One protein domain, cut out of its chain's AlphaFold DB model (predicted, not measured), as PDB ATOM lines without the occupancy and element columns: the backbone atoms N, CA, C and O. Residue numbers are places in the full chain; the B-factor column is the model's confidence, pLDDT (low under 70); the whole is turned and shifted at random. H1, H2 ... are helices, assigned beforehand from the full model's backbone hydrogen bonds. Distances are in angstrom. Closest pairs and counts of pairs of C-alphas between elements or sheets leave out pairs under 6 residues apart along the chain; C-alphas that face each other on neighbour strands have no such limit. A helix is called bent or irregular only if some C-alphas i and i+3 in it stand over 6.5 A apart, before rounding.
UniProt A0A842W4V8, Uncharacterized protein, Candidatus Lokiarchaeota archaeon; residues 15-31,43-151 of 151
ATOM      1  N   LEU A  15     191.024 289.042 259.554       88.44
ATOM      2  CA  LEU A  15     189.716 289.601 259.217       88.44
ATOM      3  C   LEU A  15     188.640 289.055 260.158       88.44
ATOM      4  O   LEU A  15     187.799 289.807 260.632       88.44
ATOM      5  N   LYS A  16     188.715 287.763 260.502       89.00
ATOM      6  CA  LYS A  16     187.828 287.171 261.511       89.00
ATOM      7  C   LYS A  16     188.000 287.847 262.872       89.00
ATOM      8  O   LYS A  16     187.001 288.092 263.539       89.00
ATOM      9  N   TYR A  17     189.235 288.152 263.275       90.12
ATOM     10  CA  TYR A  17     189.526 288.796 264.560       90.12
ATOM     11  C   TYR A  17     188.982 290.205 264.600       90.12
ATOM     12  O   TYR A  17     188.288 290.549 265.554       90.12
ATOM     13  N   ILE A  18     189.217 290.969 263.539       91.75
ATOM     14  CA  ILE A  18     188.704 292.322 263.405       91.75
ATOM     15  C   ILE A  18     187.178 292.301 263.465       91.75
ATOM     16  O   ILE A  18     186.610 292.968 264.320       91.75
ATOM     17  N   THR A  19     186.510 291.480 262.649       91.50
ATOM     18  CA  THR A  19     185.040 291.424 262.610       91.50
ATOM     19  C   THR A  19     184.435 291.011 263.950       91.50
ATOM     20  O   THR A  19     183.516 291.668 264.431       91.50
ATOM     21  N   ILE A  20     184.939 289.940 264.574       92.12
ATOM     22  CA  ILE A  20     184.390 289.446 265.845       92.12
ATOM     23  C   ILE A  20     184.644 290.457 266.966       92.12
ATOM     24  O   ILE A  20     183.719 290.773 267.711       92.12
ATOM     25  N   SER A  21     185.862 290.997 267.061       92.69
ATOM     26  CA  SER A  21     186.182 292.041 268.042       92.69
ATOM     27  C   SER A  21     185.279 293.251 267.856       92.69
ATOM     28  O   SER A  21     184.731 293.757 268.827       92.69
ATOM     29  N   PHE A  22     185.061 293.676 266.612       92.38
ATOM     30  CA  PHE A  22     184.250 294.845 266.301       92.38
ATOM     31  C   PHE A  22     182.792 294.678 266.737       92.38
ATOM     32  O   PHE A  22     182.233 295.566 267.377       92.38
ATOM     33  N   ILE A  23     182.203 293.509 266.468       92.06
ATOM     34  CA  ILE A  23     180.849 293.171 266.923       92.06
ATOM     35  C   ILE A  23     180.767 293.208 268.453       92.06
ATOM     36  O   ILE A  23     179.843 293.810 268.997       92.06
ATOM     37  N   PHE A  24     181.729 292.597 269.151       91.19
ATOM     38  CA  PHE A  24     181.734 292.605 270.614       91.19
ATOM     39  C   PHE A  24     181.890 294.010 271.193       91.19
ATOM     40  O   PHE A  24     181.171 294.342 272.130       91.19
ATOM     41  N   TRP A  25     182.777 294.832 270.631       90.88
ATOM     42  CA  TRP A  25     182.982 296.213 271.067       90.88
ATOM     43  C   TRP A  25     181.704 297.042 270.942       90.88
ATOM     44  O   TRP A  25     181.282 297.638 271.928       90.88
ATOM     45  N   ILE A  26     181.043 297.019 269.779       89.38
ATOM     46  CA  ILE A  26     179.786 297.757 269.582       89.38
ATOM     47  C   ILE A  26     178.682 297.260 270.520       89.38
ATOM     48  O   ILE A  26     177.967 298.075 271.099       89.38
ATOM     49  N   LEU A  27     178.531 295.942 270.680       88.31
ATOM     50  CA  LEU A  27     177.488 295.380 271.544       88.31
ATOM     51  C   LEU A  27     177.704 295.744 273.012       88.31
ATOM     52  O   LEU A  27     176.758 296.166 273.671       88.31
ATOM     53  N   ILE A  28     178.928 295.571 273.517       85.88
ATOM     54  CA  ILE A  28     179.257 295.891 274.907       85.88
ATOM     55  C   ILE A  28     179.055 297.384 275.148       85.88
ATOM     56  O   ILE A  28     178.316 297.720 276.064       85.88
ATOM     57  N   GLU A  29     179.606 298.249 274.292       84.94
ATOM     58  CA  GLU A  29     179.458 299.704 274.421       84.94
ATOM     59  C   GLU A  29     177.985 300.121 274.428       84.94
ATOM     60  O   GLU A  29     177.550 300.872 275.301       84.94
ATOM     61  N   TYR A  30     177.187 299.591 273.494       85.06
ATOM     62  CA  TYR A  30     175.759 299.885 273.450       85.06
ATOM     63  C   TYR A  30     175.065 299.493 274.760       85.06
ATOM     64  O   TYR A  30     174.345 300.301 275.342       85.06
ATOM     65  N   ILE A  31     175.308 298.277 275.256       82.94
ATOM     66  CA  ILE A  31     174.689 297.778 276.491       82.94
ATOM     67  C   ILE A  31     175.113 298.624 277.699       82.94
ATOM     68  O   ILE A  31     174.260 298.969 278.519       82.94
ATOM     69  N   SER A  43     173.853 309.193 266.658       90.69
ATOM     70  CA  SER A  43     174.631 310.379 266.290       90.69
ATOM     71  C   SER A  43     176.140 310.194 266.516       90.69
ATOM     72  O   SER A  43     176.947 310.735 265.757       90.69
ATOM     73  N   TYR A  44     176.537 309.400 267.516       86.75
ATOM     74  CA  TYR A  44     177.940 309.110 267.836       86.75
ATOM     75  C   TYR A  44     178.490 307.832 267.182       86.75
ATOM     76  O   TYR A  44     179.715 307.697 267.093       86.75
ATOM     77  N   ILE A  45     177.637 306.938 266.661       85.56
ATOM     78  CA  ILE A  45     178.031 305.670 266.013       85.56
ATOM     79  C   ILE A  45     179.225 305.837 265.058       85.56
ATOM     80  O   ILE A  45     180.156 305.043 265.172       85.56
ATOM     81  N   PRO A  46     179.267 306.822 264.133       87.62
ATOM     82  CA  PRO A  46     180.378 306.929 263.187       87.62
ATOM     83  C   PRO A  46     181.728 307.164 263.874       87.62
ATOM     84  O   PRO A  46     182.728 306.551 263.508       87.62
ATOM     85  N   TRP A  47     181.759 308.013 264.902       86.19
ATOM     86  CA  TRP A  47     182.973 308.282 265.673       86.19
ATOM     87  C   TRP A  47     183.411 307.056 266.463       86.19
ATOM     88  O   TRP A  47     184.577 306.667 266.417       86.19
ATOM     89  N   ILE A  48     182.449 306.413 267.117       84.12
ATOM     90  CA  ILE A  48     182.652 305.200 267.905       84.12
ATOM     91  C   ILE A  48     183.155 304.051 267.016       84.12
ATOM     92  O   ILE A  48     184.048 303.296 267.405       84.12
ATOM     93  N   PHE A  49     182.670 303.980 265.774       87.50
ATOM     94  CA  PHE A  49     183.128 303.031 264.765       87.50
ATOM     95  C   PHE A  49     184.620 303.203 264.471       87.50
ATOM     96  O   PHE A  49     185.388 302.256 264.639       87.50
ATOM     97  N   PHE A  50     185.052 304.397 264.049       87.44
ATOM     98  CA  PHE A  50     186.465 304.645 263.731       87.44
ATOM     99  C   PHE A  50     187.364 304.416 264.939       87.44
ATOM    100  O   PHE A  50     188.466 303.879 264.810       87.44
ATOM    101  N   TYR A  51     186.862 304.790 266.110       84.50
ATOM    102  CA  TYR A  51     187.575 304.668 267.358       84.50
ATOM    103  C   TYR A  51     187.887 303.211 267.720       84.50
ATOM    104  O   TYR A  51     189.059 302.827 267.831       84.50
ATOM    105  N   TYR A  52     186.860 302.366 267.827       87.38
ATOM    106  CA  TYR A  52     187.064 300.956 268.156       87.38
ATOM    107  C   TYR A  52     187.750 300.196 267.039       87.38
ATOM    108  O   TYR A  52     188.582 299.334 267.317       87.38
ATOM    109  N   PHE A  53     187.478 300.543 265.781       90.12
ATOM    110  CA  PHE A  53     188.200 299.957 264.662       90.12
ATOM    111  C   PHE A  53     189.712 300.195 264.792       90.12
ATOM    112  O   PHE A  53     190.490 299.255 264.639       90.12
ATOM    113  N   GLY A  54     190.132 301.409 265.164       88.75
ATOM    114  CA  GLY A  54     191.534 301.731 265.432       88.75
ATOM    115  C   GLY A  54     192.146 300.865 266.536       88.75
ATOM    116  O   GLY A  54     193.201 300.263 266.328       88.75
ATOM    117  N   ILE A  55     191.466 300.735 267.681       88.25
ATOM    118  CA  ILE A  55     191.913 299.880 268.797       88.25
ATOM    119  C   ILE A  55     192.061 298.422 268.346       88.25
ATOM    120  O   ILE A  55     193.083 297.783 268.605       88.25
ATOM    121  N   ILE A  56     191.062 297.899 267.640       91.38
ATOM    122  CA  ILE A  56     191.037 296.511 267.176       91.38
ATOM    123  C   ILE A  56     192.159 296.248 266.174       91.38
ATOM    124  O   ILE A  56     192.814 295.214 266.265       91.38
ATOM    125  N   VAL A  57     192.426 297.179 265.255       90.38
ATOM    126  CA  VAL A  57     193.543 297.065 264.306       90.38
ATOM    127  C   VAL A  57     194.886 297.100 265.035       90.38
ATOM    128  O   VAL A  57     195.769 296.313 264.702       90.38
ATOM    129  N   ILE A  58     195.056 297.949 266.054       87.94
ATOM    130  CA  ILE A  58     196.277 297.958 266.876       87.94
ATOM    131  C   ILE A  58     196.489 296.585 267.521       87.94
ATOM    132  O   ILE A  58     197.583 296.024 267.419       87.94
ATOM    133  N   PHE A  59     195.453 296.007 268.129       86.81
ATOM    134  CA  PHE A  59     195.551 294.669 268.709       86.81
ATOM    135  C   PHE A  59     195.769 293.579 267.655       86.81
ATOM    136  O   PHE A  59     196.601 292.706 267.881       86.81
ATOM    137  N   ASP A  60     195.112 293.639 266.495       89.38
ATOM    138  CA  ASP A  60     195.343 292.710 265.380       89.38
ATOM    139  C   ASP A  60     196.821 292.702 264.966       89.38
ATOM    140  O   ASP A  60     197.456 291.644 264.898       89.38
ATOM    141  N   LEU A  61     197.405 293.890 264.785       87.38
ATOM    142  CA  LEU A  61     198.826 294.040 264.478       87.38
ATOM    143  C   LEU A  61     199.690 293.430 265.588       87.38
ATOM    144  O   LEU A  61     200.613 292.673 265.291       87.38
ATOM    145  N   ILE A  62     199.368 293.692 266.855       83.81
ATOM    146  CA  ILE A  62     200.106 293.139 267.996       83.81
ATOM    147  C   ILE A  62     200.006 291.603 268.052       83.81
ATOM    148  O   ILE A  62     200.996 290.928 268.341       83.81
ATOM    149  N   PHE A  63     198.842 291.023 267.778       80.44
ATOM    150  CA  PHE A  63     198.633 289.579 267.899       80.44
ATOM    151  C   PHE A  63     199.206 288.779 266.748       80.44
ATOM    152  O   PHE A  63     199.732 287.686 266.960       80.44
ATOM    153  N   PHE A  64     199.060 289.292 265.534       79.94
ATOM    154  CA  PHE A  64     199.361 288.516 264.345       79.94
ATOM    155  C   PHE A  64     200.669 288.923 263.668       79.94
ATOM    156  O   PHE A  64     201.226 288.106 262.936       79.94
ATOM    157  N   LYS A  65     201.205 290.129 263.916       78.38
ATOM    158  CA  LYS A  65     202.550 290.501 263.433       78.38
ATOM    159  C   LYS A  65     203.655 290.288 264.466       78.38
ATOM    160  O   LYS A  65     204.811 290.158 264.074       78.38
ATOM    161  N   THR A  66     203.335 290.226 265.758       64.88
ATOM    162  CA  THR A  66     204.335 290.063 266.827       64.88
ATOM    163  C   THR A  66     204.192 288.733 267.562       64.88
ATOM    164  O   THR A  66     203.103 288.317 267.939       64.88
ATOM    165  N   THR A  67     205.314 288.063 267.843       66.00
ATOM    166  CA  THR A  67     205.392 286.808 268.625       66.00
ATOM    167  C   THR A  67     205.252 287.047 270.132       66.00
ATOM    168  O   THR A  67     205.938 286.435 270.958       66.00
ATOM    169  N   PHE A  68     204.394 287.984 270.531       69.75
ATOM    170  CA  PHE A  68     204.261 288.353 271.931       69.75
ATOM    171  C   PHE A  68     203.625 287.236 272.754       69.75
ATOM    172  O   PHE A  68     202.693 286.550 272.339       69.75
ATOM    173  N   SER A  69     204.159 287.053 273.964       76.50
ATOM    174  CA  SER A  69     203.550 286.171 274.948       76.50
ATOM    175  C   SER A  69     202.273 286.809 275.491       76.50
ATOM    176  O   SER A  69     202.153 288.032 275.562       76.50
ATOM    177  N   PHE A  70     201.343 285.974 275.952       76.31
ATOM    178  CA  PHE A  70     200.071 286.419 276.527       76.31
ATOM    179  C   PHE A  70     200.253 287.482 277.629       76.31
ATOM    180  O   PHE A  70     199.523 288.466 277.680       76.31
ATOM    181  N   LYS A  71     201.297 287.340 278.461       80.62
ATOM    182  CA  LYS A  71     201.652 288.308 279.514       80.62
ATOM    183  C   LYS A  71     202.000 289.692 278.958       80.62
ATOM    184  O   LYS A  71     201.602 290.693 279.541       80.62
ATOM    185  N   LYS A  72     202.734 289.753 277.841       83.44
ATOM    186  CA  LYS A  72     203.104 291.022 277.195       83.44
ATOM    187  C   LYS A  72     201.881 291.706 276.602       83.44
ATOM    188  O   LYS A  72     201.718 292.901 276.786       83.44
ATOM    189  N   VAL A  73     201.004 290.941 275.956       82.12
ATOM    190  CA  VAL A  73     199.732 291.467 275.446       82.12
ATOM    191  C   VAL A  73     198.885 292.020 276.588       82.12
ATOM    192  O   VAL A  73     198.385 293.132 276.483       82.12
ATOM    193  N   PHE A  74     198.753 291.280 277.689       83.81
ATOM    194  CA  PHE A  74     197.996 291.742 278.849       83.81
ATOM    195  C   PHE A  74     198.575 293.037 279.439       83.81
ATOM    196  O   PHE A  74     197.830 293.960 279.749       83.81
ATOM    197  N   ALA A  75     199.903 293.149 279.524       85.88
ATOM    198  CA  ALA A  75     200.556 294.384 279.949       85.88
ATOM    199  C   ALA A  75     200.290 295.552 278.982       85.88
ATOM    200  O   ALA A  75     200.015 296.658 279.437       85.88
ATOM    201  N   ILE A  76     200.323 295.311 277.665       86.44
ATOM    202  CA  ILE A  76     199.983 296.327 276.655       86.44
ATOM    203  C   ILE A  76     198.518 296.747 276.786       86.44
ATOM    204  O   ILE A  76     198.228 297.934 276.709       86.44
ATOM    205  N   LEU A  77     197.610 295.800 277.026       88.44
ATOM    206  CA  LEU A  77     196.200 296.088 277.268       88.44
ATOM    207  C   LEU A  77     196.037 297.022 278.465       88.44
ATOM    208  O   LEU A  77     195.428 298.072 278.311       88.44
ATOM    209  N   ILE A  78     196.637 296.692 279.614       86.50
ATOM    210  CA  ILE A  78     196.589 297.558 280.801       86.50
ATOM    211  C   ILE A  78     197.169 298.944 280.484       86.50
ATOM    212  O   ILE A  78     196.593 299.960 280.861       86.50
ATOM    213  N   PHE A  79     198.300 298.988 279.779       87.56
ATOM    214  CA  PHE A  79     198.971 300.238 279.442       87.56
ATOM    215  C   PHE A  79     198.170 301.110 278.468       87.56
ATOM    216  O   PHE A  79     198.193 302.321 278.622       87.56
ATOM    217  N   LEU A  80     197.477 300.531 277.483       85.19
ATOM    218  CA  LEU A  80     196.653 301.275 276.524       85.19
ATOM    219  C   LEU A  80     195.315 301.706 277.125       85.19
ATOM    220  O   LEU A  80     194.844 302.799 276.830       85.19
ATOM    221  N   MET A  81     194.736 300.869 277.983       87.31
ATOM    222  CA  MET A  81     193.436 301.086 278.609       87.31
ATOM    223  C   MET A  81     193.388 302.391 279.411       87.31
ATOM    224  O   MET A  81     192.495 303.199 279.189       87.31
ATOM    225  N   TYR A  82     194.350 302.653 280.304       85.12
ATOM    226  CA  TYR A  82     194.279 303.847 281.161       85.12
ATOM    227  C   TYR A  82     194.407 305.179 280.407       85.12
ATOM    228  O   TYR A  82     193.571 306.050 280.633       85.12
ATOM    229  N   PRO A  83     195.389 305.388 279.505       84.19
ATOM    230  CA  PRO A  83     195.445 306.594 278.686       84.19
ATOM    231  C   PRO A  83     194.187 306.771 277.849       84.19
ATOM    232  O   PRO A  83     193.721 307.893 277.700       84.19
ATOM    233  N   ILE A  84     193.622 305.681 277.331       82.38
ATOM    234  CA  ILE A  84     192.379 305.730 276.569       82.38
ATOM    235  C   ILE A  84     191.224 306.227 277.443       82.38
ATOM    236  O   ILE A  84     190.571 307.208 277.098       82.38
ATOM    237  N   GLU A  85     191.005 305.609 278.595       81.62
ATOM    238  CA  GLU A  85     189.917 305.985 279.501       81.62
ATOM    239  C   GLU A  85     190.071 307.413 280.043       81.62
ATOM    240  O   GLU A  85     189.097 308.159 280.154       81.62
ATOM    241  N   ILE A  86     191.301 307.830 280.345       79.81
ATOM    242  CA  ILE A  86     191.581 309.161 280.894       79.81
ATOM    243  C   ILE A  86     191.476 310.241 279.813       79.81
ATOM    244  O   ILE A  86     190.831 311.261 280.036       79.81
ATOM    245  N   LEU A  87     192.117 310.048 278.656       77.12
ATOM    246  CA  LEU A  87     192.223 311.093 277.632       77.12
ATOM    247  C   LEU A  87     190.965 311.205 276.777       77.12
ATOM    248  O   LEU A  87     190.647 312.298 276.316       77.12
ATOM    249  N   LEU A  88     190.278 310.089 276.525       70.88
ATOM    250  CA  LEU A  88     189.204 310.042 275.532       70.88
ATOM    251  C   LEU A  88     187.831 309.949 276.177       70.88
ATOM    252  O   LEU A  88     186.916 310.643 275.745       70.88
ATOM    253  N   PHE A  89     187.696 309.162 277.243       70.62
ATOM    254  CA  PHE A  89     186.434 309.054 277.979       70.62
ATOM    255  C   PHE A  89     186.337 310.043 279.142       70.62
ATOM    256  O   PHE A  89     185.310 310.098 279.811       70.62
ATOM    257  N   SER A  90     187.386 310.847 279.370       73.62
ATOM    258  CA  SER A  90     187.458 311.817 280.473       73.62
ATOM    259  C   SER A  90     187.062 311.193 281.816       73.62
ATOM    260  O   SER A  90     186.415 311.826 282.651       73.62
ATOM    261  N   ASN A  91     187.410 309.918 282.014       68.12
ATOM    262  CA  ASN A  91     186.896 309.118 283.113       68.12
ATOM    263  C   ASN A  91     187.634 309.453 284.417       68.12
ATOM    264  O   ASN A  91     188.627 308.824 284.792       68.12
ATOM    265  N   THR A  92     187.155 310.475 285.124       72.94
ATOM    266  CA  THR A  92     187.788 310.991 286.349       72.94
ATOM    267  C   THR A  92     187.728 310.016 287.522       72.94
ATOM    268  O   THR A  92     188.456 310.201 288.498       72.94
ATOM    269  N   LEU A  93     186.917 308.955 287.445       66.12
ATOM    270  CA  LEU A  93     186.840 307.915 288.477       66.12
ATOM    271  C   LEU A  93     188.182 307.193 288.672       66.12
ATOM    272  O   LEU A  93     188.488 306.760 289.779       66.12
ATOM    273  N   ILE A  94     189.015 307.138 287.629       68.00
ATOM    274  CA  ILE A  94     190.370 306.569 287.680       68.00
ATOM    275  C   ILE A  94     191.322 307.471 288.487       68.00
ATOM    276  O   ILE A  94     192.312 307.008 289.042       68.00
ATOM    277  N   LEU A  95     191.019 308.763 288.613       73.44
ATOM    278  CA  LEU A  95     191.821 309.707 289.395       73.44
ATOM    279  C   LEU A  95     191.420 309.727 290.880       73.44
ATOM    280  O   LEU A  95     192.131 310.303 291.704       73.44
ATOM    281  N   ASN A  96     190.301 309.093 291.244       79.56
ATOM    282  CA  ASN A  96     189.840 308.993 292.624       79.56
ATOM    283  C   ASN A  96     190.354 307.701 293.276       79.56
ATOM    284  O   ASN A  96     189.951 306.606 292.895       79.56
ATOM    285  N   ILE A  97     191.190 307.824 294.313       79.81
ATOM    286  CA  ILE A  97     191.831 306.682 294.989       79.81
ATOM    287  C   ILE A  97     190.826 305.634 295.513       79.81
ATOM    288  O   ILE A  97     191.122 304.442 295.492       79.81
ATOM    289  N   GLY A  98     189.633 306.060 295.951       78.88
ATOM    290  CA  GLY A  98     188.608 305.167 296.504       78.88
ATOM    291  C   GLY A  98     187.885 304.343 295.437       78.88
ATOM    292  O   GLY A  98     187.479 303.215 295.702       78.88
ATOM    293  N   TRP A  99     187.778 304.881 294.222       75.44
ATOM    294  CA  TRP A  99     187.117 304.230 293.088       75.44
ATOM    295  C   TRP A  99     188.096 303.612 292.091       75.44
ATOM    296  O   TRP A  99     187.691 302.779 291.282       75.44
ATOM    297  N   PHE A 100     189.386 303.945 292.190       80.50
ATOM    298  CA  PHE A 100     190.422 303.456 291.293       80.50
ATOM    299  C   PHE A 100     190.461 301.933 291.241       80.50
ATOM    300  O   PHE A 100     190.442 301.372 290.152       80.50
ATOM    301  N   LEU A 101     190.492 301.248 292.390       80.62
ATOM    302  CA  LEU A 101     190.624 299.791 292.410       80.62
ATOM    303  C   LEU A 101     189.375 299.074 291.854       80.62
ATOM    304  O   LEU A 101     189.550 298.266 290.939       80.62
ATOM    305  N   PRO A 102     188.136 299.362 292.311       77.12
ATOM    306  CA  PRO A 102     186.934 298.763 291.724       77.12
ATOM    307  C   PRO A 102     186.823 299.007 290.217       77.12
ATOM    308  O   PRO A 102     186.568 298.077 289.451       77.12
ATOM    309  N   HIS A 103     187.091 300.240 289.786       78.38
ATOM    310  CA  HIS A 103     186.980 300.624 288.384       78.38
ATOM    311  C   HIS A 103     188.083 300.004 287.522       78.38
ATOM    312  O   HIS A 103     187.822 299.487 286.442       78.38
ATOM    313  N   SER A 104     189.313 299.932 288.030       82.50
ATOM    314  CA  SER A 104     190.416 299.241 287.349       82.50
ATOM    315  C   SER A 104     190.096 297.770 287.111       82.50
ATOM    316  O   SER A 104     190.372 297.246 286.033       82.50
ATOM    317  N   ILE A 105     189.493 297.095 288.094       82.00
ATOM    318  CA  ILE A 105     189.085 295.697 287.943       82.00
ATOM    319  C   ILE A 105     187.999 295.580 286.866       82.00
ATOM    320  O   ILE A 105     188.107 294.717 285.993       82.00
ATOM    321  N   GLN A 106     186.996 296.459 286.881       80.12
ATOM    322  CA  GLN A 106     185.954 296.501 285.855       80.12
ATOM    323  C   GLN A 106     186.544 296.726 284.454       80.12
ATOM    324  O   GLN A 106     186.262 295.951 283.539       80.12
ATOM    325  N   LEU A 107     187.410 297.727 284.295       83.38
ATOM    326  CA  LEU A 107     188.051 298.071 283.027       83.38
ATOM    327  C   LEU A 107     188.910 296.933 282.489       83.38
ATOM    328  O   LEU A 107     188.707 296.509 281.352       83.38
ATOM    329  N   VAL A 108     189.806 296.372 283.311       86.12
ATOM    330  CA  VAL A 108     190.643 295.220 282.922       86.12
ATOM    331  C   VAL A 108     189.782 294.062 282.445       86.12
ATOM    332  O   VAL A 108     190.178 293.308 281.557       86.12
ATOM    333  N   SER A 109     188.595 293.920 283.016       82.75
ATOM    334  CA  SER A 109     187.714 292.821 282.691       82.75
ATOM    335  C   SER A 109     186.941 293.029 281.398       82.75
ATOM    336  O   SER A 109     186.890 292.111 280.581       82.75
ATOM    337  N   ILE A 110     186.412 294.233 281.171       83.75
ATOM    338  CA  ILE A 110     185.764 294.612 279.908       83.75
ATOM    339  C   ILE A 110     186.782 294.556 278.769       83.75
ATOM    340  O   ILE A 110     186.581 293.849 277.783       83.75
ATOM    341  N   TRP A 111     187.921 295.228 278.929       87.25
ATOM    342  CA  TRP A 111     188.982 295.236 277.928       87.25
ATOM    343  C   TRP A 111     189.547 293.836 277.701       87.25
ATOM    344  O   TRP A 111     189.731 293.412 276.561       87.25
ATOM    345  N   GLY A 112     189.783 293.081 278.776       86.81
ATOM    346  CA  GLY A 112     190.240 291.699 278.701       86.81
ATOM    347  C   GLY A 112     189.264 290.811 277.931       86.81
ATOM    348  O   GLY A 112     189.686 290.056 277.055       86.81
ATOM    349  N   PHE A 113     187.961 290.947 278.183       87.25
ATOM    350  CA  PHE A 113     186.924 290.263 277.415       87.25
ATOM    351  C   PHE A 113     187.008 290.625 275.927       87.25
ATOM    352  O   PHE A 113     187.170 289.742 275.081       87.25
ATOM    353  N   LEU A 114     186.983 291.919 275.617       88.94
ATOM    354  CA  LEU A 114     186.954 292.446 274.252       88.94
ATOM    355  C   LEU A 114     188.198 292.100 273.431       88.94
ATOM    356  O   LEU A 114     188.124 291.987 272.211       88.94
ATOM    357  N   VAL A 115     189.341 291.907 274.083       88.19
ATOM    358  CA  VAL A 115     190.610 291.595 273.419       88.19
ATOM    359  C   VAL A 115     190.841 290.086 273.326       88.19
ATOM    360  O   VAL A 115     191.201 289.575 272.260       88.19
ATOM    361  N   PHE A 116     190.640 289.349 274.421       85.69
ATOM    362  CA  PHE A 116     191.030 287.941 274.500       85.69
ATOM    363  C   PHE A 116     189.939 286.966 274.067       85.69
ATOM    364  O   PHE A 116     190.286 285.884 273.593       85.69
ATOM    365  N   VAL A 117     188.649 287.304 274.172       87.44
ATOM    366  CA  VAL A 117     187.573 286.404 273.714       87.44
ATOM    367  C   VAL A 117     187.553 286.252 272.194       87.44
ATOM    368  O   VAL A 117     187.557 285.109 271.732       87.44
ATOM    369  N   PRO A 118     187.624 287.326 271.384       88.44
ATOM    370  CA  PRO A 118     187.736 287.178 269.933       88.44
ATOM    371  C   PRO A 118     188.967 286.363 269.531       88.44
ATOM    372  O   PRO A 118     188.891 285.479 268.675       88.44
ATOM    373  N   LEU A 119     190.096 286.600 270.204       84.88
ATOM    374  CA  LEU A 119     191.325 285.850 269.973       84.88
ATOM    375  C   LEU A 119     191.166 284.366 270.331       84.88
ATOM    376  O   LEU A 119     191.637 283.509 269.588       84.88
ATOM    377  N   TRP A 120     190.475 284.053 271.426       84.06
ATOM    378  CA  TRP A 120     190.166 282.685 271.850       84.06
ATOM    379  C   TRP A 120     189.257 281.941 270.871       84.06
ATOM    380  O   TRP A 120     189.470 280.754 270.619       84.06
ATOM    381  N   ILE A 121     188.283 282.635 270.278       85.25
ATOM    382  CA  ILE A 121     187.387 282.064 269.263       85.25
ATOM    383  C   ILE A 121     188.176 281.655 268.008       85.25
ATOM    384  O   ILE A 121     187.869 280.638 267.386       85.25
ATOM    385  N   ILE A 122     189.206 282.421 267.642       84.19
ATOM    386  CA  ILE A 122     189.913 282.268 266.362       84.19
ATOM    387  C   ILE A 122     191.177 281.422 266.488       84.19
ATOM    388  O   ILE A 122     191.483 280.632 265.593       84.19
ATOM    389  N   GLN A 123     191.926 281.572 267.581       77.56
ATOM    390  CA  GLN A 123     193.185 280.872 267.801       77.56
ATOM    391  C   GLN A 123     193.051 279.793 268.875       77.56
ATOM    392  O   GLN A 123     192.855 280.068 270.059       77.56
ATOM    393  N   LYS A 124     193.325 278.544 268.480       65.25
ATOM    394  CA  LYS A 124     193.394 277.403 269.407       65.25
ATOM    395  C   LYS A 124     194.425 277.598 270.530       65.25
ATOM    396  O   LYS A 124     194.217 277.075 271.612       65.25
ATOM    397  N   ARG A 125     195.486 278.391 270.322       62.22
ATOM    398  CA  ARG A 125     196.559 278.630 271.312       62.22
ATOM    399  C   ARG A 125     196.067 279.281 272.609       62.22
ATOM    400  O   ARG A 125     196.622 279.045 273.677       62.22
ATOM    401  N   VAL A 126     195.022 280.102 272.532       61.78
ATOM    402  CA  VAL A 126     194.409 280.714 273.721       61.78
ATOM    403  C   VAL A 126     193.432 279.741 274.388       61.78
ATOM    404  O   VAL A 126     193.110 279.912 275.561       61.78
ATOM    405  N   ARG A 127     192.999 278.676 273.692       64.38
ATOM    406  CA  ARG A 127     192.071 277.667 274.225       64.38
ATOM    407  C   ARG A 127     192.625 276.922 275.434       64.38
ATOM    408  O   ARG A 127     191.866 276.625 276.353       64.38
ATOM    409  N   ASP A 128     193.940 276.774 275.500       67.69
ATOM    410  CA  ASP A 128     194.635 276.187 276.649       67.69
ATOM    411  C   ASP A 128     194.581 277.086 277.902       67.69
ATOM    412  O   ASP A 128     194.754 276.616 279.023       67.69
ATOM    413  N   ASN A 129     194.260 278.375 277.736       73.44
ATOM    414  CA  ASN A 129     194.121 279.363 278.809       73.44
ATOM    415  C   ASN A 129     192.646 279.696 279.116       73.44
ATOM    416  O   ASN A 129     192.325 280.816 279.517       73.44
ATOM    417  N   TRP A 130     191.734 278.729 278.954       75.44
ATOM    418  CA  TRP A 130     190.286 278.919 279.140       75.44
ATOM    419  C   TRP A 130     189.898 279.526 280.496       75.44
ATOM    420  O   TRP A 130     188.914 280.253 280.570       75.44
ATOM    421  N   LYS A 131     190.681 279.289 281.557       79.25
ATOM    422  CA  LYS A 131     190.441 279.856 282.896       79.25
ATOM    423  C   LYS A 131     190.491 281.388 282.908       79.25
ATOM    424  O   LYS A 131     189.700 282.012 283.605       79.25
ATOM    425  N   LEU A 132     191.389 281.992 282.126       71.62
ATOM    426  CA  LEU A 132     191.494 283.452 282.003       71.62
ATOM    427  C   LEU A 132     190.328 284.026 281.201       71.62
ATOM    428  O   LEU A 132     189.778 285.059 281.559       71.62
ATOM    429  N   VAL A 133     189.906 283.320 280.152       73.44
ATOM    430  CA  VAL A 133     188.704 283.681 279.395       73.44
ATOM    431  C   VAL A 133     187.466 283.610 280.287       73.44
ATOM    432  O   VAL A 133     186.657 284.528 280.273       73.44
ATOM    433  N   LEU A 134     187.353 282.568 281.115       78.38
ATOM    434  CA  LEU A 134     186.259 282.429 282.073       78.38
ATOM    435  C   LEU A 134     186.263 283.565 283.101       78.38
ATOM    436  O   LEU A 134     185.207 284.117 283.391       78.38
ATOM    437  N   PHE A 135     187.448 283.939 283.600       78.31
ATOM    438  CA  PHE A 135     187.608 285.102 284.468       78.31
ATOM    439  C   PHE A 135     187.040 286.356 283.797       78.31
ATOM    440  O   PHE A 135     186.172 286.986 284.383       78.31
ATOM    441  N   PHE A 136     187.431 286.668 282.556       78.31
ATOM    442  CA  PHE A 136     186.908 287.839 281.835       78.31
ATOM    443  C   PHE A 136     185.405 287.752 281.528       78.31
ATOM    444  O   PHE A 136     184.709 288.761 281.599       78.31
ATOM    445  N   LEU A 137     184.880 286.560 281.234       77.56
ATOM    446  CA  LEU A 137     183.453 286.352 280.967       77.56
ATOM    447  C   LEU A 137     182.572 286.616 282.192       77.56
ATOM    448  O   LEU A 137     181.482 287.161 282.039       77.56
ATOM    449  N   ILE A 138     183.037 286.262 283.395       78.62
ATOM    450  CA  ILE A 138     182.301 286.473 284.657       78.62
ATOM    451  C   ILE A 138     182.040 287.962 284.919       78.62
ATOM    452  O   ILE A 138     181.061 288.318 285.573       78.62
ATOM    453  N   TRP A 139     182.866 288.847 284.374       70.38
ATOM    454  CA  TRP A 139     182.717 290.281 284.580       70.38
ATOM    455  C   TRP A 139     181.642 290.938 283.728       70.38
ATOM    456  O   TRP A 139     181.213 292.029 284.076       70.38
ATOM    457  N   ILE A 140     181.156 290.291 282.666       71.19
ATOM    458  CA  ILE A 140     180.015 290.805 281.897       71.19
ATOM    459  C   ILE A 140     178.747 290.864 282.767       71.19
ATOM    460  O   ILE A 140     178.184 291.949 282.892       71.19
ATOM    461  N   PRO A 141     178.294 289.769 283.419       73.19
ATOM    462  CA  PRO A 141     177.134 289.838 284.302       73.19
ATOM    463  C   PRO A 141     177.396 290.716 285.530       73.19
ATOM    464  O   PRO A 141     176.491 291.414 285.968       73.19
ATOM    465  N   LEU A 142     178.626 290.747 286.053       69.50
ATOM    466  CA  LEU A 142     179.002 291.635 287.162       69.50
ATOM    467  C   LEU A 142     178.913 293.119 286.768       69.50
ATOM    468  O   LEU A 142     178.348 293.915 287.509       69.50
ATOM    469  N   GLY A 143     179.411 293.480 285.585       64.88
ATOM    470  CA  GLY A 143     179.308 294.822 285.017       64.88
ATOM    471  C   GLY A 143     177.865 295.217 284.717       64.88
ATOM    472  O   GLY A 143     177.469 296.331 285.036       64.88
ATOM    473  N   PHE A 144     177.059 294.291 284.190       66.81
ATOM    474  CA  PHE A 144     175.625 294.499 283.989       66.81
ATOM    475  C   PHE A 144     174.895 294.768 285.310       66.81
ATOM    476  O   PHE A 144     174.145 295.731 285.409       66.81
ATOM    477  N   VAL A 145     175.160 293.966 286.347       72.69
ATOM    478  CA  VAL A 145     174.613 294.182 287.695       72.69
ATOM    479  C   VAL A 145     175.020 295.563 288.212       72.69
ATOM    480  O   VAL A 145     174.155 296.337 288.603       72.69
ATOM    481  N   MET A 146     176.306 295.921 288.157       64.19
ATOM    482  CA  MET A 146     176.764 297.242 288.604       64.19
ATOM    483  C   MET A 146     176.092 298.386 287.837       64.19
ATOM    484  O   MET A 146     175.634 299.332 288.466       64.19
ATOM    485  N   ALA A 147     175.970 298.279 286.511       57.91
ATOM    486  CA  ALA A 147     175.298 299.283 285.691       57.91
ATOM    487  C   ALA A 147     173.821 299.455 286.081       57.91
ATOM    488  O   ALA A 147     173.371 300.584 286.223       57.91
ATOM    489  N   VAL A 148     173.094 298.358 286.320       63.62
ATOM    490  CA  VAL A 148     171.675 298.385 286.723       63.62
ATOM    491  C   VAL A 148     171.475 298.960 288.128       63.62
ATOM    492  O   VAL A 148     170.486 299.638 288.374       63.62
ATOM    493  N   PHE A 149     172.381 298.686 289.067       65.44
ATOM    494  CA  PHE A 149     172.264 299.193 290.442       65.44
ATOM    495  C   PHE A 149     172.792 300.624 290.620       65.44
ATOM    496  O   PHE A 149     172.515 301.240 291.647       65.44
ATOM    497  N   MET A 150     173.572 301.136 289.663       50.62
ATOM    498  CA  MET A 150     174.128 302.495 289.683       50.62
ATOM    499  C   MET A 150     173.393 303.481 288.758       50.62
ATOM    500  O   MET A 150     173.680 304.675 288.836       50.62
ATOM    501  N   SER A 151     172.481 303.003 287.901       48.25
ATOM    502  CA  SER A 151     171.551 303.815 287.094       48.25
ATOM    503  C   SER A 151     170.284 304.165 287.861       48.25
ATOM    504  O   SER A 151     169.840 305.327 287.759       48.25
TER     505      SER A 151
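AT A GLANCE: This is residues 15 to 31 and 43 to 151 of the 151 residues of an uncharacterized protein of Candidatus Lokiarchaeota archaeon (UniProt A0A842W4V8). A long, kinked helix, H5, runs through the middle of a rounded helical body, with H3 and H7 crossing it on opposite sides. H1 packs on the last part of H5, residues 114 to 122, and H2 crosses H1; the short helices H4 and H6 lie at the two ends of H5. The printed part has 126 residues with seven named helices, H1 to H7 in order along the chain, and no named strand; the class is all helix. The whole is compact, with a radius of gyration of the C-alphas of 14.6 A and spans of 38 by 34 by 24 A.

HOW THE PARTS SIT: H5, residues 97 to 122, is the hub, touching five other helices, and has a kink of 27 degrees near residue 104. It touches H7, residues 130 to 150, at a steep tilt of 49 degrees, opposite ways; their closest C-alphas, those of Phe 113 and Phe 136, are 5.0 A apart. With residues 107 to 112 alone it touches residues 74 to 81 of H3, residues 70 to 87, at a steep tilt of 52 degrees, opposite ways; the closest C-alphas, of Ile 78 and Val 108, are 6.7 A apart. With residues 114 to 122 alone it touches H1, residues 15 to 31, opposite ways at 37 degrees, only just a steep tilt; the closest C-alphas are those of Ser 21 and Pro 118, 5.4 A apart. H4, residues 92 to 95, and H5 touch only at the corner, the C-alphas of Ile 94 and Phe 100 being closest at 4.8 A. H6, residues 124 to 127, and H5 only just touch, only at the corner, with 3 pairs of C-alphas within 8 A; the closest, of Trp 120 and Val 126, are 5.0 A apart. H2, residues 43 to 65, touches H1 at a steep tilt of 40 degrees, opposite ways, with the C-alphas of Ile 18 and Ile 56 closest at 6.1 A. H2 is close to but not clearly touching H3, at 7.6 A between the closest C-alphas, of Ile 62 and Val 73. H3 and H7 are apart. In H1 every O i to N i+4 pair is within hydrogen-bond range; the counts are 18 of 19 in H2, 12 of 14 in H3, 18 of 22 in H5 and 14 of 17 in H7, while H4 and H6 are too short for such a pair.

IN THESE COORDINATES: H5 measures 37.7 A from C-alpha 97 at (191.831, 306.682, 294.989) to C-alpha 122, H2 34.4 A, H7 30.5 A, H3 25.9 A and H1 24.3 A. H1 begins at C-alpha 15, (189.716, 289.601, 259.217), and H7 ends at C-alpha 150, (174.128, 302.495, 289.683). H2 and H5 are irregular: C-alphas 43 and 46 are 7.4 A apart, and C-alphas 98 and 101 are 7.1 A apart.

THE WHOLE: The C-alphas farthest apart, of Thr 67 and Ser 151, are 42.1 A apart. Residues 32 to 42 are not printed, and C-alphas 31 and 43 are 16.2 A apart across this cut. Of the links that are printed whole, each is tight. Mean pLDDT of the printed part is 80.2; among the residues under 70 are 124 to 128 and 146 to 151.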